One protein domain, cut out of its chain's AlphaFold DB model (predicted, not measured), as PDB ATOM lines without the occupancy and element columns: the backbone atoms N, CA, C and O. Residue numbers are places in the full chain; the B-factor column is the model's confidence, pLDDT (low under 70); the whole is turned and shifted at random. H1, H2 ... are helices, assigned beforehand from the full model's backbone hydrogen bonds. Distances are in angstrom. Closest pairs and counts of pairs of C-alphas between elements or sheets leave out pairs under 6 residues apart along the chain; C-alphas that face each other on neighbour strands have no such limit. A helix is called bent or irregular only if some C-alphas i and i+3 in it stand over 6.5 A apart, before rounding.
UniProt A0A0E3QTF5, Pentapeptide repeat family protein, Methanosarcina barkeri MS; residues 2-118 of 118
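This is residues 2 to 118 of the 118 residues of the protein "Pentapeptide repeat family protein" of Methanosarcina barkeri MS (UniProt A0A0E3QTF5). With little regular structure, the chain winds in stacked turns: residues 7 to 58 coil as loops, and H1 and H2 lie in the next turn. H3 and H4 cover one end of the stack, and residues 111 to 118 stick out. The 117 printed residues hold five named helices, H1 to H5 in order, and no named strand; the class is all helix, with 38 residues in named elements. The whole is compact, radius of gyration of the C-alphas 13.9 A, spanning 38 by 32 by 32 A.

C-alpha 2 is at (-47.854, 23.107, -35.323). H1, residues 59 to 65, spans 10.5 A from C-alpha 59 at (-27.212, 40.734, -43.019). H2 is residues 70 to 74. H3, residues 87 to 95, spans 13.9 A and is irregular, only just: C-alphas 88 and 91 are 7.0 A apart. H4 is residues 97 to 100. H5, residues 104 to 116, spans 18.8 A.

H2 and H3 only just touch, with 3 pairs of C-alphas within 8 A, the closest Ile 70 and Leu 92 at 6.5 A. H3 and H4 are close but not clearly touching. O i to N i+4 pairs are within hydrogen-bond range throughout H2, but in 2 of 3 in H1, 3 of 5 in H3 and 6 of 9 in H5; H4 is too short for one.

The printed part has no cut. The link from H2 to H3 is long. Residues 2 to 6, 51 to 67, 83 to 88, 109 and 112 to 118 have pLDDT under 70.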
ATOM      1  N   ARG A   2     -48.706  21.913 -35.229       36.91
ATOM      2  CA  ARG A   2     -47.854  23.107 -35.323       36.91
ATOM      3  C   ARG A   2     -48.720  24.228 -35.884       36.91
ATOM      4  O   ARG A   2     -48.926  24.303 -37.086       36.91
ATOM      5  N   ALA A   3     -49.310  24.998 -34.983       42.91
ATOM      6  CA  ALA A   3     -49.971  26.254 -35.290       42.91
ATOM      7  C   ALA A   3     -49.481  27.255 -34.241       42.91
ATOM      8  O   ALA A   3     -50.154  27.519 -33.252       42.91
ATOM      9  N   SER A   4     -48.244  27.710 -34.401       40.94
ATOM     10  CA  SER A   4     -47.815  29.002 -33.881       40.94
ATOM     11  C   SER A   4     -47.753  29.893 -35.108       40.94
ATOM     12  O   SER A   4     -46.926  29.692 -35.992       40.94
ATOM     13  N   GLU A   5     -48.738  30.775 -35.224       54.19
ATOM     14  CA  GLU A   5     -48.784  31.825 -36.231       54.19
ATOM     15  C   GLU A   5     -47.529  32.683 -36.058       54.19
ATOM     16  O   GLU A   5     -47.465  33.547 -35.186       54.19
ATOM     17  N   GLY A   6     -46.495  32.393 -36.844       65.56
ATOM     18  CA  GLY A   6     -45.345  33.269 -36.937       65.56
ATOM     19  C   GLY A   6     -45.804  34.629 -37.439       65.56
ATOM     20  O   GLY A   6     -46.584  34.713 -38.392       65.56
ATOM     21  N   ALA A   7     -45.359  35.701 -36.787       79.75
ATOM     22  CA  ALA A   7     -45.702  37.055 -37.200       79.75
ATOM     23  C   ALA A   7     -45.369  37.251 -38.687       79.75
ATOM     24  O   ALA A   7     -44.255  36.958 -39.124       79.75
ATOM     25  N   ASN A   8     -46.325  37.750 -39.475       83.19
ATOM     26  CA  ASN A   8     -46.034  38.135 -40.849       83.19
ATOM     27  C   ASN A   8     -45.389  39.525 -40.855       83.19
ATOM     28  O   ASN A   8     -46.078  40.537 -40.731       83.19
ATOM     29  N   LEU A   9     -44.065  39.550 -40.972       82.44
ATOM     30  CA  LEU A   9     -43.235  40.747 -41.073       82.44
ATOM     31  C   LEU A   9     -42.718  40.948 -42.502       82.44
ATOM     32  O   LEU A   9     -41.746  41.677 -42.701       82.44
ATOM     33  N   GLU A  10     -43.349  40.325 -43.501       82.12
ATOM     34  CA  GLU A  10     -42.937  40.468 -44.892       82.12
ATOM     35  C   GLU A  10     -42.866  41.955 -45.282       82.12
ATOM     36  O   GLU A  10     -43.847  42.696 -45.189       82.12
ATOM     37  N   ARG A  11     -41.677  42.394 -45.713       80.44
ATOM     38  CA  ARG A  11     -41.350  43.771 -46.113       80.44
ATOM     39  C   ARG A  11     -41.611  44.822 -45.030       80.44
ATOM     40  O   ARG A  11     -41.773  46.002 -45.343       80.44
ATOM     41  N   ALA A  12     -41.642  44.422 -43.760       83.75
ATOM     42  CA  ALA A  12     -41.824  45.345 -42.651       83.75
ATOM     43  C   ALA A  12     -40.636  46.314 -42.529       83.75
ATOM     44  O   ALA A  12     -39.471  45.920 -42.610       83.75
ATOM     45  N   TYR A  13     -40.923  47.591 -42.280       85.19
ATOM     46  CA  TYR A  13     -39.909  48.596 -41.965       85.19
ATOM     47  C   TYR A  13     -39.705  48.654 -40.448       85.19
ATOM     48  O   TYR A  13     -40.431  49.354 -39.747       85.19
ATOM     49  N   LEU A  14     -38.713  47.920 -39.942       82.62
ATOM     50  CA  LEU A  14     -38.367  47.808 -38.517       82.62
ATOM     51  C   LEU A  14     -37.052  48.535 -38.191       82.62
ATOM     52  O   LEU A  14     -36.381  48.235 -37.205       82.62
ATOM     53  N   CYS A  15     -36.668  49.501 -39.028       83.88
ATOM     54  CA  CYS A  15     -35.423  50.239 -38.873       83.88
ATOM     55  C   CYS A  15     -35.408  50.992 -37.530       83.88
ATOM     56  O   CYS A  15     -36.256  51.851 -37.296       83.88
ATOM     57  N   GLY A  16     -34.440  50.695 -36.661       84.44
ATOM     58  CA  GLY A  16     -34.326  51.310 -35.333       84.44
ATOM     59  C   GLY A  16     -35.363  50.844 -34.303       84.44
ATOM     60  O   GLY A  16     -35.462  51.462 -33.245       84.44
ATOM     61  N   ALA A  17     -36.152  49.805 -34.599       87.69
ATOM     62  CA  ALA A  17     -37.172  49.304 -33.681       87.69
ATOM     63  C   ALA A  17     -36.549  48.638 -32.444       87.69
ATOM     64  O   ALA A  17     -35.552  47.927 -32.550       87.69
ATOM     65  N   ASP A  18     -37.165  48.820 -31.277       89.19
ATOM     66  CA  ASP A  18     -36.847  48.031 -30.089       89.19
ATOM     67  C   ASP A  18     -37.677  46.741 -30.108       89.19
ATOM     68  O   ASP A  18     -38.896  46.777 -29.935       89.19
ATOM     69  N   LEU A  19     -37.019  45.614 -30.377       86.12
ATOM     70  CA  LEU A  19     -37.616  44.278 -30.412       86.12
ATOM     71  C   LEU A  19     -37.053  43.395 -29.288       86.12
ATOM     72  O   LEU A  19     -37.147  42.166 -29.366       86.12
ATOM     73  N   THR A  20     -36.497  44.003 -28.236       88.56
ATOM     74  CA  THR A  20     -35.901  43.292 -27.099       88.56
ATOM     75  C   THR A  20     -36.880  42.267 -26.519       88.56
ATOM     76  O   THR A  20     -38.009  42.604 -26.161       88.56
ATOM     77  N   GLY A  21     -36.465  40.999 -26.439       87.88
ATOM     78  CA  GLY A  21     -37.280  39.912 -25.884       87.88
ATOM     79  C   GLY A  21     -38.536  39.543 -26.688       87.88
ATOM     80  O   GLY A  21     -39.398  38.832 -26.170       87.88
ATOM     81  N   THR A  22     -38.682  40.028 -27.926       89.56
ATOM     82  CA  THR A  22     -39.867  39.737 -28.750       89.56
ATOM     83  C   THR A  22     -39.879  38.275 -29.191       89.56
ATOM     84  O   THR A  22     -38.860  37.732 -29.616       89.56
ATOM     85  N   ASN A  23     -41.053  37.645 -29.142       88.25
ATOM     86  CA  ASN A  23     -41.260  36.324 -29.721       88.25
ATOM     87  C   ASN A  23     -41.489  36.448 -31.237       88.25
ATOM     88  O   ASN A  23     -42.553  36.895 -31.669       88.25
ATOM     89  N   LEU A  24     -40.489  36.054 -32.026       85.06
ATOM     90  CA  LEU A  24     -40.533  35.980 -33.488       85.06
ATOM     91  C   LEU A  24     -40.507  34.521 -33.971       85.06
ATOM     92  O   LEU A  24     -40.106  34.254 -35.103       85.06
ATOM     93  N   ASN A  25     -40.941  33.572 -33.133       88.44
ATOM     94  CA  ASN A  25     -40.957  32.155 -33.468       88.44
ATOM     95  C   ASN A  25     -41.738  31.909 -34.770       88.44
ATOM     96  O   ASN A  25     -42.912  32.270 -34.876       88.44
ATOM     97  N   GLY A  26     -41.072  31.328 -35.769       85.00
ATOM     98  CA  GLY A  26     -41.640  31.055 -37.090       85.00
ATOM     99  C   GLY A  26     -42.053  32.293 -37.894       85.00
ATOM    100  O   GLY A  26     -42.777  32.150 -38.878       85.00
ATOM    101  N   ALA A  27     -41.660  33.505 -37.482       86.31
ATOM    102  CA  ALA A  27     -42.044  34.735 -38.163       86.31
ATOM    103  C   ALA A  27     -41.576  34.746 -39.625       86.31
ATOM    104  O   ALA A  27     -40.426  34.427 -39.936       86.31
ATOM    105  N   ASN A  28     -42.460  35.183 -40.523       82.19
ATOM    106  CA  ASN A  28     -42.089  35.455 -41.904       82.19
ATOM    107  C   ASN A  28     -41.399  36.821 -41.965       82.19
ATOM    108  O   ASN A  28     -42.065  37.852 -41.949       82.19
ATOM    109  N   ILE A  29     -40.070  36.827 -42.044       79.75
ATOM    110  CA  ILE A  29     -39.249  38.047 -42.095       79.75
ATOM    111  C   ILE A  29     -38.811  38.429 -43.518       79.75
ATOM    112  O   ILE A  29     -37.885  39.222 -43.695       79.75
ATOM    113  N   LYS A  30     -39.467  37.877 -44.545       76.62
ATOM    114  CA  LYS A  30     -39.129  38.094 -45.958       76.62
ATOM    115  C   LYS A  30     -39.039  39.575 -46.317       76.62
ATOM    116  O   LYS A  30     -40.039  40.280 -46.317       76.62
ATOM    117  N   GLY A  31     -37.852  40.062 -46.667       73.88
ATOM    118  CA  GLY A  31     -37.624  41.454 -47.057       73.88
ATOM    119  C   GLY A  31     -37.831  42.481 -45.938       73.88
ATOM    120  O   GLY A  31     -37.913  43.674 -46.232       73.88
ATOM    121  N   ALA A  32     -37.953  42.054 -44.677       79.44
ATOM    122  CA  ALA A  32     -38.050  42.961 -43.544       79.44
ATOM    123  C   ALA A  32     -36.733  43.730 -43.351       79.44
ATOM    124  O   ALA A  32     -35.639  43.172 -43.439       79.44
ATOM    125  N   ASN A  33     -36.836  45.023 -43.060       78.75
ATOM    126  CA  ASN A  33     -35.684  45.876 -42.806       78.75
ATOM    127  C   ASN A  33     -35.478  46.058 -41.300       78.75
ATOM    128  O   ASN A  33     -36.173  46.856 -40.674       78.75
ATOM    129  N   PHE A  34     -34.485  45.365 -40.746       78.12
ATOM    130  CA  PHE A  34     -34.076  45.451 -39.340       78.12
ATOM    131  C   PHE A  34     -32.902  46.405 -39.086       78.12
ATOM    132  O   PHE A  34     -32.312  46.375 -38.007       78.12
ATOM    133  N   LYS A  35     -32.521  47.249 -40.053       78.62
ATOM    134  CA  LYS A  35     -31.388  48.175 -39.912       78.62
ATOM    135  C   LYS A  35     -31.500  48.979 -38.617       78.62
ATOM    136  O   LYS A  35     -32.424  49.764 -38.454       78.62
ATOM    137  N   GLY A  36     -30.561  48.837 -37.687       75.75
ATOM    138  CA  GLY A  36     -30.617  49.613 -36.446       75.75
ATOM    139  C   GLY A  36     -31.512  49.036 -35.340       75.75
ATOM    140  O   GLY A  36     -31.541  49.638 -34.272       75.75
ATOM    141  N   ALA A  37     -32.246  47.942 -35.567       83.62
ATOM    142  CA  ALA A  37     -33.171  47.378 -34.582       83.62
ATOM    143  C   ALA A  37     -32.437  46.733 -33.392       83.62
ATOM    144  O   ALA A  37     -31.383  46.128 -33.568       83.62
ATOM    145  N   ASN A  38     -32.992  46.819 -32.182       84.94
ATOM    146  CA  ASN A  38     -32.483  46.074 -31.031       84.94
ATOM    147  C   ASN A  38     -33.137  44.687 -30.971       84.94
ATOM    148  O   ASN A  38     -34.346  44.596 -30.777       84.94
ATOM    149  N   LEU A  39     -32.344  43.625 -31.143       82.12
ATOM    150  CA  LEU A  39     -32.795  42.226 -31.170       82.12
ATOM    151  C   LEU A  39     -32.341  41.427 -29.939       82.12
ATOM    152  O   LEU A  39     -32.396  40.193 -29.930       82.12
ATOM    153  N   GLU A  40     -31.872  42.116 -28.899       84.81
ATOM    154  CA  GLU A  40     -31.395  41.475 -27.680       84.81
ATOM    155  C   GLU A  40     -32.482  40.572 -27.074       84.81
ATOM    156  O   GLU A  40     -33.598  40.999 -26.784       84.81
ATOM    157  N   GLY A  41     -32.176  39.282 -26.930       84.75
ATOM    158  CA  GLY A  41     -33.101  38.293 -26.370       84.75
ATOM    159  C   GLY A  41     -34.338  37.968 -27.220       84.75
ATOM    160  O   GLY A  41     -35.199  37.239 -26.737       84.75
ATOM    161  N   ALA A  42     -34.457  38.475 -28.452       87.19
ATOM    162  CA  ALA A  42     -35.539  38.079 -29.352       87.19
ATOM    163  C   ALA A  42     -35.427  36.588 -29.733       87.19
ATOM    164  O   ALA A  42     -34.323  36.071 -29.937       87.19
ATOM    165  N   ASP A  43     -36.570  35.906 -29.828       87.06
ATOM    166  CA  ASP A  43     -36.654  34.483 -30.173       87.06
ATOM    167  C   ASP A  43     -36.933  34.306 -31.670       87.06
ATOM    168  O   ASP A  43     -38.032  34.600 -32.132       87.06
ATOM    169  N   PHE A  44     -35.946  33.801 -32.410       82.44
ATOM    170  CA  PHE A  44     -36.032  33.502 -33.845       82.44
ATOM    171  C   PHE A  44     -36.211  32.005 -34.135       82.44
ATOM    172  O   PHE A  44     -35.961  31.546 -35.250       82.44
ATOM    173  N   THR A  45     -36.611  31.209 -33.144       85.50
ATOM    174  CA  THR A  45     -36.784  29.764 -33.317       85.50
ATOM    175  C   THR A  45     -37.736  29.473 -34.485       85.50
ATOM    176  O   THR A  45     -38.765  30.126 -34.631       85.50
ATOM    177  N   GLU A  46     -37.392  28.510 -35.341       84.81
ATOM    178  CA  GLU A  46     -38.132  28.170 -36.576       84.81
ATOM    179  C   GLU A  46     -38.197  29.271 -37.663       84.81
ATOM    180  O   GLU A  46     -38.888  29.083 -38.664       84.81
ATOM    181  N   VAL A  47     -37.483  30.397 -37.528       84.19
ATOM    182  CA  VAL A  47     -37.381  31.399 -38.606       84.19
ATOM    183  C   VAL A  47     -36.505  30.876 -39.742       84.19
ATOM    184  O   VAL A  47     -35.444  30.292 -39.500       84.19
ATOM    185  N   ASP A  48     -36.953  31.102 -40.976       79.50
ATOM    186  CA  ASP A  48     -36.285  30.659 -42.199       79.50
ATOM    187  C   ASP A  48     -35.621  31.837 -42.938       79.50
ATOM    188  O   ASP A  48     -36.297  32.722 -43.477       79.50
ATOM    189  N   PHE A  49     -34.285  31.871 -42.940       75.19
ATOM    190  CA  PHE A  49     -33.497  32.860 -43.673       75.19
ATOM    191  C   PHE A  49     -33.206  32.363 -45.103       75.19
ATOM    192  O   PHE A  49     -32.101  31.910 -45.412       75.19
ATOM    193  N   GLU A  50     -34.206  32.439 -45.984       70.00
ATOM    194  CA  GLU A  50     -34.090  32.021 -47.390       70.00
ATOM    195  C   GLU A  50     -33.279  33.008 -48.261       70.00
ATOM    196  O   GLU A  50     -33.260  34.214 -48.017       70.00
ATOM    197  N   GLU A  51     -32.653  32.489 -49.329       60.00
ATOM    198  CA  GLU A  51     -31.804  33.214 -50.306       60.00
ATOM    199  C   GLU A  51     -32.522  34.400 -50.985       60.00
ATOM    200  O   GLU A  51     -31.895  35.405 -51.297       60.00
ATOM    201  N   ASP A  52     -33.848  34.331 -51.132       57.50
ATOM    202  CA  ASP A  52     -34.671  35.390 -51.738       57.50
ATOM    203  C   ASP A  52     -35.195  36.438 -50.730       57.50
ATOM    204  O   ASP A  52     -35.915  37.368 -51.116       57.50
ATOM    205  N   ASN A  53     -34.896  36.282 -49.435       53.97
ATOM    206  CA  ASN A  53     -35.552  37.040 -48.366       53.97
ATOM    207  C   ASN A  53     -34.698  38.150 -47.756       53.97
ATOM    208  O   ASN A  53     -35.272  39.013 -47.088       53.97
ATOM    209  N   ILE A  54     -33.377  38.171 -47.960       55.69
ATOM    210  CA  ILE A  54     -32.526  39.218 -47.387       55.69
ATOM    211  C   ILE A  54     -31.576  39.779 -48.430       55.69
ATOM    212  O   ILE A  54     -30.881  39.058 -49.127       55.69
ATOM    213  N   ASP A  55     -31.570  41.106 -48.510       60.09
ATOM    214  CA  ASP A  55     -30.522  41.855 -49.180       60.09
ATOM    215  C   ASP A  55     -29.182  41.537 -48.496       60.09
ATOM    216  O   ASP A  55     -29.037  41.766 -47.292       60.09
ATOM    217  N   ASP A  56     -28.211  41.017 -49.252       58.50
ATOM    218  CA  ASP A  56     -26.855  40.695 -48.783       58.50
ATOM    219  C   ASP A  56     -26.203  41.850 -47.995       58.50
ATOM    220  O   ASP A  56     -25.334  41.619 -47.154       58.50
ATOM    221  N   SER A  57     -26.625  43.102 -48.224       59.03
ATOM    222  CA  SER A  57     -26.155  44.281 -47.485       59.03
ATOM    223  C   SER A  57     -26.768  44.456 -46.088       59.03
ATOM    224  O   SER A  57     -26.203  45.165 -45.253       59.03
ATOM    225  N   LEU A  58     -27.898  43.806 -45.803       58.84
ATOM    226  CA  LEU A  58     -28.672  43.933 -44.563       58.84
ATOM    227  C   LEU A  58     -28.202  42.942 -43.488       58.84
ATOM    228  O   LEU A  58     -28.250  43.240 -42.292       58.84
ATOM    229  N   PHE A  59     -27.693  41.784 -43.915       61.62
ATOM    230  CA  PHE A  59     -27.212  40.734 -43.019       61.62
ATOM    231  C   PHE A  59     -25.965  41.153 -42.214       61.62
ATOM    232  O   PHE A  59     -25.976  40.998 -41.002       61.62
ATOM    233  N   PRO A  60     -24.910  41.773 -42.781       57.78
ATOM    234  CA  PRO A  60     -23.761  42.218 -41.987       57.78
ATOM    235  C   PRO A  60     -24.136  43.217 -40.884       57.78
ATOM    236  O   PRO A  60     -23.522  43.209 -39.816       57.78
ATOM    237  N   GLU A  61     -25.144  44.065 -41.125       60.88
ATOM    238  CA  GLU A  61     -25.628  45.046 -40.148       60.88
ATOM    239  C   GLU A  61     -26.406  44.381 -39.006       60.88
ATOM    240  O   GLU A  61     -26.171  44.729 -37.850       60.88
ATOM    241  N   LEU A  62     -27.249  43.381 -39.312       60.81
ATOM    242  CA  LEU A  62     -27.953  42.537 -38.331       60.81
ATOM    243  C   LEU A  62     -26.995  41.910 -37.301       60.81
ATOM    244  O   LEU A  62     -27.320  41.837 -36.119       60.81
ATOM    245  N   PHE A  63     -25.802  41.501 -37.735       60.44
ATOM    246  CA  PHE A  63     -24.880  40.704 -36.922       60.44
ATOM    247  C   PHE A  63     -23.876  41.562 -36.161       60.44
ATOM    248  O   PHE A  63     -23.686  41.378 -34.960       60.44
ATOM    249  N   ASN A  64     -23.273  42.551 -36.825       57.53
ATOM    250  CA  ASN A  64     -22.177  43.315 -36.230       57.53
ATOM    251  C   ASN A  64     -22.613  44.366 -35.203       57.53
ATOM    252  O   ASN A  64     -21.763  44.930 -34.513       57.53
ATOM    253  N   LYS A  65     -23.913  44.674 -35.103       57.91
ATOM    254  CA  LYS A  65     -24.383  45.827 -34.317       57.91
ATOM    255  C   LYS A  65     -25.515  45.534 -33.326       57.91
ATOM    256  O   LYS A  65     -25.768  46.383 -32.473       57.91
ATOM    257  N   HIS A  66     -26.182  44.378 -33.404       58.47
ATOM    258  CA  HIS A  66     -27.498  44.187 -32.770       58.47
ATOM    259  C   HIS A  66     -27.585  43.062 -31.724       58.47
ATOM    260  O   HIS A  66     -28.683  42.605 -31.420       58.47
ATOM    261  N   ASN A  67     -26.453  42.657 -31.131       62.50
ATOM    262  CA  ASN A  67     -26.389  41.707 -30.006       62.50
ATOM    263  C   ASN A  67     -27.017  40.322 -30.272       62.50
ATOM    264  O   ASN A  67     -27.357  39.615 -29.324       62.50
ATOM    265  N   LEU A  68     -27.148  39.896 -31.534       71.19
ATOM    266  CA  LEU A  68     -27.541  38.520 -31.837       71.19
ATOM    267  C   LEU A  68     -26.441  37.557 -31.380       71.19
ATOM    268  O   LEU A  68     -25.281  37.662 -31.780       71.19
ATOM    269  N   THR A  69     -26.814  36.614 -30.524       76.31
ATOM    270  CA  THR A  69     -25.900  35.598 -29.995       76.31
ATOM    271  C   THR A  69     -25.868  34.359 -30.890       76.31
ATOM    272  O   THR A  69     -26.839  34.040 -31.577       76.31
ATOM    273  N   ILE A  70     -24.762  33.605 -30.840       73.88
ATOM    274  CA  ILE A  70     -24.662  32.289 -31.497       73.88
ATOM    275  C   ILE A  70     -25.797  31.367 -31.028       73.88
ATOM    276  O   ILE A  70     -26.342  30.621 -31.836       73.88
ATOM    277  N   ASP A  71     -26.199  31.459 -29.759       78.94
ATOM    278  CA  ASP A  71     -27.276  30.645 -29.191       78.94
ATOM    279  C   ASP A  71     -28.635  30.968 -29.828       78.94
ATOM    280  O   ASP A  71     -29.346  30.048 -30.235       78.94
ATOM    281  N   GLN A  72     -28.971  32.252 -30.004       80.31
ATOM    282  CA  GLN A  72     -30.190  32.663 -30.718       80.31
ATOM    283  C   GLN A  72     -30.201  32.144 -32.160       80.31
ATOM    284  O   GLN A  72     -31.236  31.703 -32.653       80.31
ATOM    285  N   LEU A  73     -29.040  32.144 -32.817       77.94
ATOM    286  CA  LEU A  73     -28.893  31.672 -34.194       77.94
ATOM    287  C   LEU A  73     -28.860  30.146 -34.305       77.94
ATOM    288  O   LEU A  73     -29.167  29.599 -35.354       77.94
ATOM    289  N   SER A  74     -28.501  29.431 -33.243       81.44
ATOM    290  CA  SER A  74     -28.442  27.969 -33.277       81.44
ATOM    291  C   SER A  74     -29.822  27.312 -33.423       81.44
ATOM    292  O   SER A  74     -29.911  26.203 -33.958       81.44
ATOM    293  N   ASN A  75     -30.885  28.016 -33.014       84.12
ATOM    294  CA  ASN A  75     -32.263  27.516 -32.957       84.12
ATOM    295  C   ASN A  75     -33.135  27.905 -34.165       84.12
ATOM    296  O   ASN A  75     -34.304  27.522 -34.236       84.12
ATOM    297  N   ILE A  76     -32.594  28.668 -35.111       85.62
ATOM    298  CA  ILE A  76     -33.318  29.055 -36.330       85.62
ATOM    299  C   ILE A  76     -33.448  27.860 -37.280       85.62
ATOM    300  O   ILE A  76     -32.716  26.874 -37.160       85.62
ATOM    301  N   LYS A  77     -34.392  27.933 -38.222       85.69
ATOM    302  CA  LYS A  77     -34.658  26.842 -39.170       85.69
ATOM    303  C   LYS A  77     -33.562  26.741 -40.231       85.69
ATOM    304  O   LYS A  77     -33.085  25.647 -40.512       85.69
ATOM    305  N   SER A  78     -33.159  27.876 -40.801       84.94
ATOM    306  CA  SER A  78     -32.098  27.934 -41.807       84.94
ATOM    307  C   SER A  78     -31.401  29.293 -41.833       84.94
ATOM    308  O   SER A  78     -32.015  30.300 -41.512       84.94
ATOM    309  N   LEU A  79     -30.130  29.291 -42.244       81.38
ATOM    310  CA  LEU A  79     -29.253  30.398 -42.648       81.38
ATOM    311  C   LEU A  79     -28.809  30.261 -44.111       81.38
ATOM    312  O   LEU A  79     -27.780  30.817 -44.496       81.38
ATOM    313  N   TYR A  80     -29.531  29.507 -44.938       80.50
ATOM    314  CA  TYR A  80     -29.105  29.223 -46.306       80.50
ATOM    315  C   TYR A  80     -28.877  30.495 -47.135       80.50
ATOM    316  O   TYR A  80     -27.867  30.601 -47.831       80.50
ATOM    317  N   GLY A  81     -29.751  31.499 -47.005       74.12
ATOM    318  CA  GLY A  81     -29.571  32.803 -47.652       74.12
ATOM    319  C   GLY A  81     -28.372  33.596 -47.128       74.12
ATOM    320  O   GLY A  81     -27.858  34.471 -47.811       74.12
ATOM    321  N   ALA A  82     -27.863  33.236 -45.952       71.62
ATOM    322  CA  ALA A  82     -26.712  33.855 -45.312       71.62
ATOM    323  C   ALA A  82     -25.417  33.039 -45.398       71.62
ATOM    324  O   ALA A  82     -24.410  33.398 -44.785       71.62
ATOM    325  N   LYS A  83     -25.403  31.944 -46.168       69.88
ATOM    326  CA  LYS A  83     -24.263  31.012 -46.272       69.88
ATOM    327  C   LYS A  83     -22.937  31.652 -46.693       69.88
ATOM    328  O   LYS A  83     -21.877  31.107 -46.397       69.88
ATOM    329  N   ASN A  84     -22.995  32.801 -47.366       66.06
ATOM    330  CA  ASN A  84     -21.826  33.525 -47.870       66.06
ATOM    331  C   ASN A  84     -21.344  34.644 -46.928       66.06
ATOM    332  O   ASN A  84     -20.375  35.334 -47.246       66.06
ATOM    333  N   LEU A  85     -22.005  34.847 -45.784       62.84
ATOM    334  CA  LEU A  85     -21.787  36.001 -44.918       62.84
ATOM    335  C   LEU A  85     -20.878  35.645 -43.724       62.84
ATOM    336  O   LEU A  85     -21.311  35.094 -42.719       62.84
ATOM    337  N   ASN A  86     -19.613  36.062 -43.838       64.50
ATOM    338  CA  ASN A  86     -18.658  36.369 -42.759       64.50
ATOM    339  C   ASN A  86     -18.036  35.256 -41.882       64.50
ATOM    340  O   ASN A  86     -18.539  34.155 -41.693       64.50
ATOM    341  N   HIS A  87     -16.897  35.639 -41.281       65.94
ATOM    342  CA  HIS A  87     -16.081  34.869 -40.331       65.94
ATOM    343  C   HIS A  87     -16.766  34.635 -38.970       65.94
ATOM    344  O   HIS A  87     -16.491  33.642 -38.303       65.94
ATOM    345  N   GLU A  88     -17.669  35.529 -38.552       67.62
ATOM    346  CA  GLU A  88     -18.384  35.443 -37.265       67.62
ATOM    347  C   GLU A  88     -19.261  34.188 -37.162       67.62
ATOM    348  O   GLU A  88     -19.434  33.627 -36.078       67.62
ATOM    349  N   LEU A  89     -19.755  33.698 -38.301       73.56
ATOM    350  CA  LEU A  89     -20.562  32.488 -38.380       73.56
ATOM    351  C   LEU A  89     -19.728  31.207 -38.452       73.56
ATOM    352  O   LEU A  89     -20.304  30.128 -38.413       73.56
ATOM    353  N   GLU A  90     -18.392  31.271 -38.492       79.81
ATOM    354  CA  GLU A  90     -17.543  30.071 -38.587       79.81
ATOM    355  C   GLU A  90     -17.745  29.115 -37.409       79.81
ATOM    356  O   GLU A  90     -17.780  27.897 -37.589       79.81
ATOM    357  N   THR A  91     -17.913  29.652 -36.200       80.56
ATOM    358  CA  THR A  91     -18.209  28.837 -35.015       80.56
ATOM    359  C   THR A  91     -19.577  28.172 -35.138       80.56
ATOM    360  O   THR A  91     -19.704  26.979 -34.865       80.56
ATOM    361  N   LEU A  92     -20.590  28.907 -35.609       82.00
ATOM    362  CA  LEU A  92     -21.926  28.358 -35.825       82.00
ATOM    363  C   LEU A  92     -21.921  27.315 -36.950       82.00
ATOM    364  O   LEU A  92     -22.495  26.251 -36.780       82.00
ATOM    365  N   ARG A  93     -21.197  27.556 -38.045       85.19
ATOM    366  CA  ARG A  93     -21.052  26.631 -39.175       85.19
ATOM    367  C   ARG A  93     -20.355  25.335 -38.785       85.19
ATOM    368  O   ARG A  93     -20.708  24.280 -39.293       85.19
ATOM    369  N   LYS A  94     -19.385  25.393 -37.869       86.06
ATOM    370  CA  LYS A  94     -18.745  24.189 -37.316       86.06
ATOM    371  C   LYS A  94     -19.692  23.374 -36.436       86.06
ATOM    372  O   LYS A  94     -19.607  22.152 -36.451       86.06
ATOM    373  N   ASN A  95     -20.557  24.042 -35.672       87.81
ATOM    374  CA  ASN A  95     -21.446  23.387 -34.712       87.81
ATOM    375  C   ASN A  95     -22.793  22.953 -35.317       87.81
ATOM    376  O   ASN A  95     -23.382  21.992 -34.833       87.81
ATOM    377  N   ARG A  96     -23.287  23.678 -36.327       88.06
ATOM    378  CA  ARG A  96     -24.609  23.546 -36.963       88.06
ATOM    379  C   ARG A  96     -24.510  23.755 -38.494       88.06
ATOM    380  O   ARG A  96     -25.123  24.690 -39.019       88.06
ATOM    381  N   PRO A  97     -23.694  22.971 -39.229       88.19
ATOM    382  CA  PRO A  97     -23.541  23.122 -40.682       88.19
ATOM    383  C   PRO A  97     -24.865  23.002 -41.450       88.19
ATOM    384  O   PRO A  97     -25.040  23.685 -42.456       88.19
ATOM    385  N   GLU A  98     -25.816  22.218 -40.938       88.06
ATOM    386  CA  GLU A  98     -27.146  21.993 -41.509       88.06
ATOM    387  C   GLU A  98     -27.966  23.277 -41.687       88.06
ATOM    388  O   GLU A  98     -28.817  23.340 -42.568       88.06
ATOM    389  N   LEU A  99     -27.694  24.325 -40.898       85.88
ATOM    390  CA  LEU A  99     -28.371  25.613 -41.062       85.88
ATOM    391  C   LEU A  99     -28.012  26.265 -42.399       85.88
ATOM    392  O   LEU A  99     -28.806  27.022 -42.943       85.88
ATOM    393  N   PHE A 100     -26.834  25.977 -42.941       84.38
ATOM    394  CA  PHE A 100     -26.318  26.595 -44.160       84.38
ATOM    395  C   PHE A 100     -26.564  25.750 -45.412       84.38
ATOM    396  O   PHE A 100     -26.179  26.160 -46.508       84.38
ATOM    397  N   GLU A 101     -27.176  24.576 -45.263       85.56
ATOM    398  CA  GLU A 101     -27.495  23.683 -46.372       85.56
ATOM    399  C   GLU A 101     -28.818  24.068 -47.041       85.56
ATOM    400  O   GLU A 101     -29.716  24.665 -46.442       85.56
ATOM    401  N   GLU A 102     -28.923  23.758 -48.332       83.62
ATOM    402  CA  GLU A 102     -30.168  23.948 -49.065       83.62
ATOM    403  C   GLU A 102     -31.179  22.898 -48.607       83.62
ATOM    404  O   GLU A 102     -30.904  21.703 -48.696       83.62
ATOM    405  N   THR A 103     -32.344  23.332 -48.128       80.88
ATOM    406  CA  THR A 103     -33.429  22.427 -47.752       80.88
ATOM    407  C   THR A 103     -34.310  22.115 -48.963       80.88
ATOM    408  O   THR A 103     -34.318  22.851 -49.956       80.88
ATOM    409  N   ASP A 104     -35.094  21.038 -48.875       80.44
ATOM    410  CA  ASP A 104     -36.096  20.712 -49.897       80.44
ATOM    411  C   ASP A 104     -37.115  21.848 -50.084       80.44
ATOM    412  O   ASP A 104     -37.551  22.089 -51.209       80.44
ATOM    413  N   ASP A 105     -37.433  22.590 -49.014       72.69
ATOM    414  CA  ASP A 105     -38.288  23.780 -49.074       72.69
ATOM    415  C   ASP A 105     -37.644  24.861 -49.959       72.69
ATOM    416  O   ASP A 105     -38.286  25.356 -50.889       72.69
ATOM    417  N   HIS A 106     -36.354  25.173 -49.761       74.88
ATOM    418  CA  HIS A 106     -35.645  26.168 -50.583       74.88
ATOM    419  C   HIS A 106     -35.588  25.752 -52.053       74.88
ATOM    420  O   HIS A 106     -35.788  26.574 -52.951       74.88
ATOM    421  N   LYS A 107     -35.323  24.465 -52.302       78.00
ATOM    422  CA  LYS A 107     -35.254  23.913 -53.653       78.00
ATOM    423  C   LYS A 107     -36.614  23.991 -54.339       78.00
ATOM    424  O   LYS A 107     -36.701  24.453 -55.477       78.00
ATOM    425  N   TRP A 108     -37.675  23.609 -53.629       74.25
ATOM    426  CA  TRP A 108     -39.042  23.717 -54.120       74.25
ATOM    427  C   TRP A 108     -39.399  25.169 -54.450       74.25
ATOM    428  O   TRP A 108     -39.911  25.431 -55.541       74.25
ATOM    429  N   TYR A 109     -39.071  26.124 -53.572       68.69
ATOM    430  CA  TYR A 109     -39.286  27.546 -53.833       68.69
ATOM    431  C   TYR A 109     -38.504  28.030 -55.057       68.69
ATOM    432  O   TYR A 109     -39.101  28.631 -55.947       68.69
ATOM    433  N   ARG A 110     -37.208  27.727 -55.185       72.25
ATOM    434  CA  ARG A 110     -36.421  28.132 -56.363       72.25
ATOM    435  C   ARG A 110     -37.007  27.568 -57.664       72.25
ATOM    436  O   ARG A 110     -37.116  28.283 -58.658       72.25
ATOM    437  N   GLU A 111     -37.398  26.296 -57.661       73.75
ATOM    438  CA  GLU A 111     -37.909  25.601 -58.850       73.75
ATOM    439  C   GLU A 111     -39.313  26.072 -59.261       73.75
ATOM    440  O   GLU A 111     -39.614  26.141 -60.455       73.75
ATOM    441  N   ASN A 112     -40.165  26.429 -58.295       69.12
ATOM    442  CA  ASN A 112     -41.572  26.743 -58.553       69.12
ATOM    443  C   ASN A 112     -41.874  28.247 -58.545       69.12
ATOM    444  O   ASN A 112     -42.767  28.682 -59.264       69.12
ATOM    445  N   PHE A 113     -41.136  29.069 -57.798       60.84
ATOM    446  CA  PHE A 113     -41.427  30.500 -57.650       60.84
ATOM    447  C   PHE A 113     -40.888  31.347 -58.818       60.84
ATOM    448  O   PHE A 113     -41.483  32.371 -59.159       60.84
ATOM    449  N   ILE A 114     -39.839  30.887 -59.521       53.94
ATOM    450  CA  ILE A 114     -39.351  31.524 -60.763       53.94
ATOM    451  C   ILE A 114     -40.415  31.468 -61.878       53.94
ATOM    452  O   ILE A 114     -40.458  32.358 -62.727       53.94
ATOM    453  N   GLN A 115     -41.333  30.492 -61.854       51.72
ATOM    454  CA  GLN A 115     -42.388  30.372 -62.870       51.72
ATOM    455  C   GLN A 115     -43.582  31.327 -62.679       51.72
ATOM    456  O   GLN A 115     -44.395  31.444 -63.591       51.72
ATOM    457  N   PHE A 116     -43.689  32.043 -61.552       43.53
ATOM    458  CA  PHE A 116     -44.831  32.930 -61.260       43.53
ATOM    459  C   PHE A 116     -44.527  34.436 -61.391       43.53
ATOM    460  O   PHE A 116     -45.369  35.262 -61.043       43.53
ATOM    461  N   LYS A 117     -43.353  34.822 -61.917       45.09
ATOM    462  CA  LYS A 117     -43.007  36.222 -62.253       45.09
ATOM    463  C   LYS A 117     -43.198  36.564 -63.744       45.09
ATOM    464  O   LYS A 117     -42.375  37.275 -64.320       45.09
ATOM    465  N   SER A 118     -44.270  36.072 -64.365       42.28
ATOM    466  CA  SER A 118     -44.719  36.494 -65.705       42.28
ATOM    467  C   SER A 118     -45.927  37.415 -65.629       42.28
ATOM    468  O   SER A 118     -46.907  36.988 -64.976       42.28
TER     469      SER A 118